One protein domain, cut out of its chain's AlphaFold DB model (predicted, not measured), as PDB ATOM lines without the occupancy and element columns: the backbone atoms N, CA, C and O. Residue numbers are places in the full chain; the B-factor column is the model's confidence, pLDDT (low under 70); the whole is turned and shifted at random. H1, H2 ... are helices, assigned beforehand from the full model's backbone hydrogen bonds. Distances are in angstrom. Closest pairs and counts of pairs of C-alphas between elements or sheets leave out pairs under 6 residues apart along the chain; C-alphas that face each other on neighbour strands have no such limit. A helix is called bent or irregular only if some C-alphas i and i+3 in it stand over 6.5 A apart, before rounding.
ATOM      1  N   ASN A  18      -2.871 -64.042  -6.390       80.25
ATOM      2  CA  ASN A  18      -3.590 -62.847  -5.956       80.25
ATOM      3  C   ASN A  18      -4.618 -62.365  -6.991       80.25
ATOM      4  O   ASN A  18      -5.694 -61.897  -6.617       80.25
ATOM      5  N   VAL A  19      -4.317 -62.501  -8.287       76.38
ATOM      6  CA  VAL A  19      -5.223 -62.086  -9.368       76.38
ATOM      7  C   VAL A  19      -6.410 -63.043  -9.450       76.38
ATOM      8  O   VAL A  19      -7.552 -62.593  -9.527       76.38
ATOM      9  N   CYS A  20      -6.158 -64.349  -9.340       75.75
ATOM     10  CA  CYS A  20      -7.205 -65.371  -9.318       75.75
ATOM     11  C   CYS A  20      -8.118 -65.255  -8.088       75.75
ATOM     12  O   CYS A  20      -9.342 -65.295  -8.199       75.75
ATOM     13  N   ALA A  21      -7.528 -65.073  -6.904       79.38
ATOM     14  CA  ALA A  21      -8.286 -64.891  -5.672       79.38
ATOM     15  C   ALA A  21      -9.179 -63.642  -5.754       79.38
ATOM     16  O   ALA A  21     -10.346 -63.682  -5.365       79.38
ATOM     17  N   SER A  22      -8.658 -62.553  -6.329       83.88
ATOM     18  CA  SER A  22      -9.422 -61.317  -6.508       83.88
ATOM     19  C   SER A  22     -10.582 -61.499  -7.486       83.88
ATOM     20  O   SER A  22     -11.690 -61.059  -7.190       83.88
ATOM     21  N   THR A  23     -10.384 -62.172  -8.624       82.88
ATOM     22  CA  THR A  23     -11.459 -62.389  -9.611       82.88
ATOM     23  C   THR A  23     -12.545 -63.333  -9.099       82.88
ATOM     24  O   THR A  23     -13.726 -63.063  -9.323       82.88
ATOM     25  N   LEU A  24     -12.179 -64.374  -8.341       83.69
ATOM     26  CA  LEU A  24     -13.137 -65.278  -7.692       83.69
ATOM     27  C   LEU A  24     -14.041 -64.570  -6.677       83.69
ATOM     28  O   LEU A  24     -15.173 -65.001  -6.483       83.69
ATOM     29  N   VAL A  25     -13.571 -63.489  -6.049       87.88
ATOM     30  CA  VAL A  25     -14.376 -62.686  -5.112       87.88
ATOM     31  C   VAL A  25     -15.137 -61.575  -5.840       87.88
ATOM     32  O   VAL A  25     -16.325 -61.370  -5.592       87.88
ATOM     33  N   LEU A  26     -14.487 -60.874  -6.769       88.00
ATOM     34  CA  LEU A  26     -15.073 -59.737  -7.485       88.00
ATOM     35  C   LEU A  26     -16.267 -60.145  -8.348       88.00
ATOM     36  O   LEU A  26     -17.251 -59.407  -8.407       88.00
ATOM     37  N   VAL A  27     -16.219 -61.315  -8.993       88.38
ATOM     38  CA  VAL A  27     -17.301 -61.756  -9.885       88.38
ATOM     39  C   VAL A  27     -18.606 -61.992  -9.106       88.38
ATOM     40  O   VAL A  27     -19.585 -61.306  -9.413       88.38
ATOM     41  N   PRO A  28     -18.659 -62.832  -8.051       91.31
ATOM     42  CA  PRO A  28     -19.869 -62.998  -7.246       91.31
ATOM     43  C   PRO A  28     -20.346 -61.706  -6.583       91.31
ATOM     44  O   PRO A  28     -21.547 -61.447  -6.552       91.31
ATOM     45  N   VAL A  29     -19.428 -60.867  -6.088       93.12
ATOM     46  CA  VAL A  29     -19.789 -59.591  -5.449       93.12
ATOM     47  C   VAL A  29     -20.414 -58.628  -6.462       93.12
ATOM     48  O   VAL A  29     -21.430 -58.002  -6.164       93.12
ATOM     49  N   SER A  30     -19.871 -58.542  -7.679       93.94
ATOM     50  CA  SER A  30     -20.441 -57.707  -8.746       93.94
ATOM     51  C   SER A  30     -21.831 -58.180  -9.179       93.94
ATOM     52  O   SER A  30     -22.720 -57.357  -9.406       93.94
ATOM     53  N   TRP A  31     -22.050 -59.496  -9.228       96.50
ATOM     54  CA  TRP A  31     -23.355 -60.087  -9.519       96.50
ATOM     55  C   TRP A  31     -24.357 -59.788  -8.418       96.50
ATOM     56  O   TRP A  31     -25.461 -59.337  -8.703       96.50
ATOM     57  N   LEU A  32     -23.962 -59.983  -7.161       95.75
ATOM     58  CA  LEU A  32     -24.806 -59.699  -6.009       95.75
ATOM     59  C   LEU A  32     -25.193 -58.218  -5.964       95.75
ATOM     60  O   LEU A  32     -26.367 -57.907  -5.791       95.75
ATOM     61  N   ASN A  33     -24.246 -57.312  -6.212       95.31
ATOM     62  CA  ASN A  33     -24.543 -55.884  -6.292       95.31
ATOM     63  C   ASN A  33     -25.516 -55.571  -7.442       95.31
ATOM     64  O   ASN A  33     -26.497 -54.856  -7.256       95.31
ATOM     65  N   SER A  34     -25.297 -56.171  -8.616       95.81
ATOM     66  CA  SER A  34     -26.192 -56.012  -9.771       95.81
ATOM     67  C   SER A  34     -27.607 -56.521  -9.473       95.81
ATOM     68  O   SER A  34     -28.584 -55.853  -9.808       95.81
ATOM     69  N   LEU A  35     -27.733 -57.666  -8.795       96.75
ATOM     70  CA  LEU A  35     -29.015 -58.233  -8.373       96.75
ATOM     71  C   LEU A  35     -29.719 -57.359  -7.334       96.75
ATOM     72  O   LEU A  35     -30.931 -57.189  -7.425       96.75
ATOM     73  N   ILE A  36     -28.985 -56.780  -6.381       97.00
ATOM     74  CA  ILE A  36     -29.554 -55.861  -5.385       97.00
ATOM     75  C   ILE A  36     -30.095 -54.608  -6.067       97.00
ATOM     76  O   ILE A  36     -31.236 -54.229  -5.813       97.00
ATOM     77  N   VAL A  37     -29.316 -53.982  -6.952       97.19
ATOM     78  CA  VAL A  37     -29.754 -52.782  -7.683       97.19
ATOM     79  C   VAL A  37     -30.974 -53.095  -8.554       97.19
ATOM     80  O   VAL A  37     -31.934 -52.326  -8.574       97.19
ATOM     81  N   PHE A  38     -30.978 -54.247  -9.225       97.38
ATOM     82  CA  PHE A  38     -32.115 -54.701 -10.022       97.38
ATOM     83  C   PHE A  38     -33.365 -54.953  -9.169       97.38
ATOM     84  O   PHE A  38     -34.448 -54.475  -9.506       97.38
ATOM     85  N   ALA A  39     -33.224 -55.646  -8.037       97.50
ATOM     86  CA  ALA A  39     -34.321 -55.893  -7.106       97.50
ATOM     87  C   ALA A  39     -34.857 -54.592  -6.494       97.50
ATOM     88  O   ALA A  39     -36.069 -54.435  -6.370       97.50
ATOM     89  N   TYR A  40     -33.979 -53.641  -6.168       96.56
ATOM     90  CA  TYR A  40     -34.361 -52.314  -5.695       96.56
ATOM     91  C   TYR A  40     -35.175 -51.557  -6.749       96.56
ATOM     92  O   TYR A  40     -36.246 -51.038  -6.437       96.56
ATOM     93  N   PHE A  41     -34.722 -51.554  -8.008       96.88
ATOM     94  CA  PHE A  41     -35.461 -50.938  -9.111       96.88
ATOM     95  C   PHE A  41     -36.832 -51.591  -9.319       96.88
ATOM     96  O   PHE A  41     -37.827 -50.883  -9.451       96.88
ATOM     97  N   ILE A  42     -36.909 -52.927  -9.296       96.62
ATOM     98  CA  ILE A  42     -38.190 -53.643  -9.376       96.62
ATOM     99  C   ILE A  42     -39.084 -53.284  -8.193       96.62
ATOM    100  O   ILE A  42     -40.268 -53.042  -8.394       96.62
ATOM    101  N   GLY A  43     -38.533 -53.230  -6.979       96.12
ATOM    102  CA  GLY A  43     -39.268 -52.840  -5.782       96.12
ATOM    103  C   GLY A  43     -39.902 -51.465  -5.951       96.12
ATOM    104  O   GLY A  43     -41.115 -51.338  -5.826       96.12
ATOM    105  N   LEU A  44     -39.106 -50.466  -6.346       92.56
ATOM    106  CA  LEU A  44     -39.611 -49.129  -6.648       92.56
ATOM    107  C   LEU A  44     -40.665 -49.146  -7.759       92.56
ATOM    108  O   LEU A  44     -41.713 -48.526  -7.611       92.56
ATOM    109  N   PHE A  45     -40.424 -49.873  -8.847       93.50
ATOM    110  CA  PHE A  45     -41.359 -49.961  -9.964       93.50
ATOM    111  C   PHE A  45     -42.704 -50.563  -9.543       93.50
ATOM    112  O   PHE A  45     -43.754 -50.007  -9.860       93.50
ATOM    113  N   VAL A  46     -42.686 -51.663  -8.789       94.94
ATOM    114  CA  VAL A  46     -43.895 -52.300  -8.254       94.94
ATOM    115  C   VAL A  46     -44.604 -51.357  -7.292       94.94
ATOM    116  O   VAL A  46     -45.815 -51.189  -7.406       94.94
ATOM    117  N   THR A  47     -43.876 -50.693  -6.391       90.56
ATOM    118  CA  THR A  47     -44.460 -49.689  -5.496       90.56
ATOM    119  C   THR A  47     -45.158 -48.587  -6.288       90.56
ATOM    120  O   THR A  47     -46.303 -48.263  -5.975       90.56
ATOM    121  N   VAL A  48     -44.539 -48.058  -7.345       89.12
ATOM    122  CA  VAL A  48     -45.161 -47.036  -8.201       89.12
ATOM    123  C   VAL A  48     -46.392 -47.590  -8.923       89.12
ATOM    124  O   VAL A  48     -47.426 -46.931  -8.936       89.12
ATOM    125  N   MET A  49     -46.330 -48.808  -9.466       90.31
ATOM    126  CA  MET A  49     -47.476 -49.438 -10.139       90.31
ATOM    127  C   MET A  49     -48.650 -49.699  -9.191       90.31
ATOM    128  O   MET A  49     -49.799 -49.519  -9.583       90.31
ATOM    129  N   VAL A  50     -48.382 -50.055  -7.932       92.31
ATOM    130  CA  VAL A  50     -49.414 -50.212  -6.894       92.31
ATOM    131  C   VAL A  50     -50.068 -48.873  -6.536       92.31
ATOM    132  O   VAL A  50     -51.263 -48.840  -6.252       92.31
ATOM    133  N   HIS A  51     -49.319 -47.768  -6.577       85.81
ATOM    134  CA  HIS A  51     -49.836 -46.428  -6.271       85.81
ATOM    135  C   HIS A  51     -50.431 -45.702  -7.485       85.81
ATOM    136  O   HIS A  51     -51.164 -44.731  -7.305       85.81
ATOM    137  N   GLN A  52     -50.172 -46.176  -8.706       84.88
ATOM    138  CA  GLN A  52     -50.723 -45.625  -9.946       84.88
ATOM    139  C   GLN A  52     -52.255 -45.437  -9.925       84.88
ATOM    140  O   GLN A  52     -52.695 -44.370 -10.350       84.88
ATOM    141  N   PRO A  53     -53.088 -46.375  -9.422       84.00
ATOM    142  CA  PRO A  53     -54.536 -46.159  -9.366       84.00
ATOM    143  C   PRO A  53     -54.965 -45.095  -8.344       84.00
ATOM    144  O   PRO A  53     -56.036 -44.517  -8.496       84.00
ATOM    145  N   ILE A  54     -54.154 -44.834  -7.313       83.69
ATOM    146  CA  ILE A  54     -54.443 -43.830  -6.274       83.69
ATOM    147  C   ILE A  54     -54.011 -42.437  -6.756       83.69
ATOM    148  O   ILE A  54     -54.705 -41.453  -6.521       83.69
ATOM    149  N   TYR A  55     -52.893 -42.365  -7.482       78.00
ATOM    150  CA  TYR A  55     -52.326 -41.131  -8.021       78.00
ATOM    151  C   TYR A  55     -52.074 -41.283  -9.533       78.00
ATOM    152  O   TYR A  55     -50.933 -41.501  -9.952       78.00
ATOM    153  N   PRO A  56     -53.112 -41.168 -10.383       74.62
ATOM    154  CA  PRO A  56     -52.982 -41.379 -11.830       74.62
ATOM    155  C   PRO A  56     -52.036 -40.372 -12.504       74.62
ATOM    156  O   PRO A  56     -51.419 -40.686 -13.521       74.62
ATOM    157  N   ASP A  57     -51.856 -39.205 -11.887       72.94
ATOM    158  CA  ASP A  57     -51.001 -38.113 -12.356       72.94
ATOM    159  C   ASP A  57     -49.512 -38.276 -11.989       72.94
ATOM    160  O   ASP A  57     -48.699 -37.393 -12.268       72.94
ATOM    161  N   ILE A  58     -49.112 -39.394 -11.372       72.88
ATOM    162  CA  ILE A  58     -47.730 -39.596 -10.903       72.88
ATOM    163  C   ILE A  58     -46.690 -39.590 -12.038       72.88
ATOM    164  O   ILE A  58     -45.531 -39.258 -11.817       72.88
ATOM    165  N   TRP A  59     -47.107 -39.926 -13.261       74.81
ATOM    166  CA  TRP A  59     -46.244 -39.939 -14.449       74.81
ATOM    167  C   TRP A  59     -46.219 -38.608 -15.204       74.81
ATOM    168  O   TRP A  59     -45.369 -38.412 -16.072       74.81
ATOM    169  N   THR A  60     -47.149 -37.703 -14.905       77.00
ATOM    170  CA  THR A  60     -47.319 -36.426 -15.614       77.00
ATOM    171  C   THR A  60     -46.942 -35.225 -14.751       77.00
ATOM    172  O   THR A  60     -46.655 -34.155 -15.288       77.00
ATOM    173  N   ARG A  61     -46.889 -35.392 -13.424       66.94
ATOM    174  CA  ARG A  61     -46.501 -34.353 -12.467       66.94
ATOM    175  C   ARG A  61     -45.056 -34.521 -11.998       66.94
ATOM    176  O   ARG A  61     -44.548 -35.621 -11.817       66.94
ATOM    177  N   THR A  62     -44.380 -33.397 -11.772       75.25
ATOM    178  CA  THR A  62     -43.045 -33.375 -11.156       75.25
ATOM    179  C   THR A  62     -43.120 -33.835  -9.699       75.25
ATOM    180  O   THR A  62     -44.117 -33.548  -9.040       75.25
ATOM    181  N   MET A  63     -42.058 -34.453  -9.159       65.06
ATOM    182  CA  MET A  63     -42.012 -34.965  -7.770       65.06
ATOM    183  C   MET A  63     -42.476 -33.963  -6.695       65.06
ATOM    184  O   MET A  63     -42.997 -34.375  -5.668       65.06
ATOM    185  N   TYR A  64     -42.331 -32.659  -6.939       62.78
ATOM    186  CA  TYR A  64     -42.744 -31.590  -6.021       62.78
ATOM    187  C   TYR A  64     -44.259 -31.373  -5.903       62.78
ATOM    188  O   TYR A  64     -44.691 -30.614  -5.047       62.78
ATOM    189  N   ALA A  65     -45.060 -31.991  -6.770       63.03
ATOM    190  CA  ALA A  65     -46.517 -31.867  -6.762       63.03
ATOM    191  C   ALA A  65     -47.214 -33.065  -6.095       63.03
ATOM    192  O   ALA A  65     -48.440 -33.157  -6.146       63.03
ATOM    193  N   VAL A  66     -46.443 -34.007  -5.543       62.78
ATOM    194  CA  VAL A  66     -46.960 -35.167  -4.815       62.78
ATOM    195  C   VAL A  66     -46.881 -34.862  -3.322       62.78
ATOM    196  O   VAL A  66     -45.801 -34.566  -2.807       62.78
ATOM    197  N   ASP A  67     -48.010 -34.985  -2.624       63.00
ATOM    198  CA  ASP A  67     -48.165 -34.594  -1.213       63.00
ATOM    199  C   ASP A  67     -47.268 -35.376  -0.234       63.00
ATOM    200  O   ASP A  67     -47.164 -35.031   0.937       63.00
ATOM    201  N   TRP A  68     -46.552 -36.403  -0.701       65.50
ATOM    202  CA  TRP A  68     -45.608 -37.189   0.103       65.50
ATOM    203  C   TRP A  68     -44.454 -36.362   0.683       65.50
ATOM    204  O   TRP A  68     -43.832 -36.786   1.656       65.50
ATOM    205  N   PHE A  69     -44.149 -35.211   0.079       61.50
ATOM    206  CA  PHE A  69     -43.052 -34.331   0.489       61.50
ATOM    207  C   PHE A  69     -43.528 -33.007   1.096       61.50
ATOM    208  O   PHE A  69     -42.701 -32.135   1.370       61.50
ATOM    209  N   VAL A  70     -44.837 -32.833   1.297       64.69
ATOM    210  CA  VAL A  70     -45.373 -31.637   1.945       64.69
ATOM    211  C   VAL A  70     -45.184 -31.795   3.451       64.69
ATOM    212  O   VAL A  70     -45.661 -32.749   4.060       64.69
ATOM    213  N   ASP A  71     -44.440 -30.869   4.058       63.66
ATOM    214  CA  ASP A  71     -44.321 -30.797   5.515       63.66
ATOM    215  C   ASP A  71     -45.734 -30.595   6.100       63.66
ATOM    216  O   ASP A  71     -46.407 -29.639   5.702       63.66
ATOM    217  N   PRO A  72     -46.216 -31.430   7.041       62.81
ATOM    218  CA  PRO A  72     -47.552 -31.282   7.629       62.81
ATOM    219  C   PRO A  72     -47.779 -29.910   8.292       62.81
ATOM    220  O   PRO A  72     -48.915 -29.504   8.536       62.81
ATOM    221  N   ARG A  73     -46.717 -29.140   8.560       56.72
ATOM    222  CA  ARG A  73     -46.815 -27.749   9.039       56.72
ATOM    223  C   ARG A  73     -47.292 -26.768   7.965       56.72
ATOM    224  O   ARG A  73     -47.862 -25.730   8.298       56.72
ATOM    225  N   MET A  74     -47.068 -27.082   6.691       57.88
ATOM    226  CA  MET A  74     -47.514 -26.279   5.548       57.88
ATOM    227  C   MET A  74     -49.008 -26.459   5.267       57.88
ATOM    228  O   MET A  74     -49.662 -25.496   4.861       57.88
ATOM    229  N   GLU A  75     -49.569 -27.641   5.549       55.47
ATOM    230  CA  GLU A  75     -51.012 -27.888   5.431       55.47
ATOM    231  C   GLU A  75     -51.818 -26.985   6.369       55.47
ATOM    232  O   GLU A  75     -52.815 -26.403   5.948       55.47
ATOM    233  N   VAL A  76     -51.352 -26.782   7.609       55.53
ATOM    234  CA  VAL A  76     -52.039 -25.932   8.599       55.53
ATOM    235  C   VAL A  76     -52.138 -24.475   8.124       55.53
ATOM    236  O   VAL A  76     -53.171 -23.838   8.317       55.53
ATOM    237  N   LEU A  77     -51.115 -23.954   7.440       54.12
ATOM    238  CA  LEU A  77     -51.120 -22.576   6.935       54.12
ATOM    239  C   LEU A  77     -52.001 -22.397   5.686       54.12
ATOM    240  O   LEU A  77     -52.674 -21.370   5.553       54.12
ATOM    241  N   LEU A  78     -52.053 -23.393   4.795       55.78
ATOM    242  CA  LEU A  78     -52.955 -23.366   3.636       55.78
ATOM    243  C   LEU A  78     -54.423 -23.498   4.060       55.78
ATOM    244  O   LEU A  78     -55.264 -22.727   3.591       55.78
ATOM    245  N   HIS A  79     -54.723 -24.390   5.007       50.56
ATOM    246  CA  HIS A  79     -56.083 -24.577   5.520       50.56
ATOM    247  C   HIS A  79     -56.596 -23.382   6.335       50.56
ATOM    248  O   HIS A  79     -57.805 -23.175   6.430       50.56
ATOM    249  N   GLN A  80     -55.696 -22.575   6.905       47.97
ATOM    250  CA  GLN A  80     -56.058 -21.378   7.667       47.97
ATOM    251  C   GLN A  80     -56.259 -20.133   6.783       47.97
ATOM    252  O   GLN A  80     -56.865 -19.162   7.232       47.97
ATOM    253  N   THR A  81     -55.812 -20.166   5.520       46.12
ATOM    254  CA  THR A  81     -55.958 -19.038   4.577       46.12
ATOM    255  C   THR A  81     -57.171 -19.189   3.648       46.12
ATOM    256  O   THR A  81     -57.652 -18.201   3.099       46.12
ATOM    257  N   ILE A  82     -57.719 -20.398   3.499       49.28
ATOM    258  CA  ILE A  82     -58.872 -20.660   2.629       49.28
ATOM    259  C   ILE A  82     -60.058 -21.076   3.502       49.28
ATOM    260  O   ILE A  82     -60.257 -22.248   3.811       49.28
TER     261      ILE A  82
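What this domain is: This is residues 18 to 82 of the 245 residues of an uncharacterized protein of Agaricus bisporus var. burnettii (strain JB137-S8 / ATCC MYA-4627 / FGSC 10392) (UniProt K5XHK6). One long, lone helix, H1, makes most of the length; past its last residue, His 51, the backbone turns through the very short H2 and a loose link, and then H3 points away from that turn and carries the length on. There is no packed core: no helix touches another, and much of H1 and H3 stands free. The printed part has 65 residues with three named helices, H1, H2 and H3 in chain order, and no named strand; its class is all helix. It is extended, with a radius of gyration of the C-alphas of 21.2 A and spans of 70 by 25 by 15 A.

How they stand to each other: Begin at H1, residues 18 to 51, whose residues 18 to 47 stand free. A tight link of 4 residues brings you to H2, residues 56 to 59. H1 and H2 are near each other, with their closest C-alphas 8.3 A apart. Go on along a long link of 12 residues to H3, residues 72 to 81, which is apart from H1 and from H2. In the backbone, O i to N i+4 pairs within hydrogen-bond range number 29 of 30 in H1 and 4 of 6 in H3, while H2 is too short for such a pair.

Where its parts are: Find C-alpha 18 at (-3.590, -62.847, -5.956); from there H1 runs 49.1 A to C-alpha 51 at (-49.836, -46.428, -6.271). H2 is irregular, with C-alphas 56 and 59 7.4 A apart. H3 runs 15.2 A and ends at C-alpha 81, at (-55.958, -19.038, 4.577).

The domain as a whole: The C-alphas of Asn 18 and Ile 82, the two farthest apart, are 70.1 A apart. The printed part has no cut. In the B-factor column, find pLDDT under 70 at residue 61 and residues 63 to 82; the mean of the printed part is 78.4.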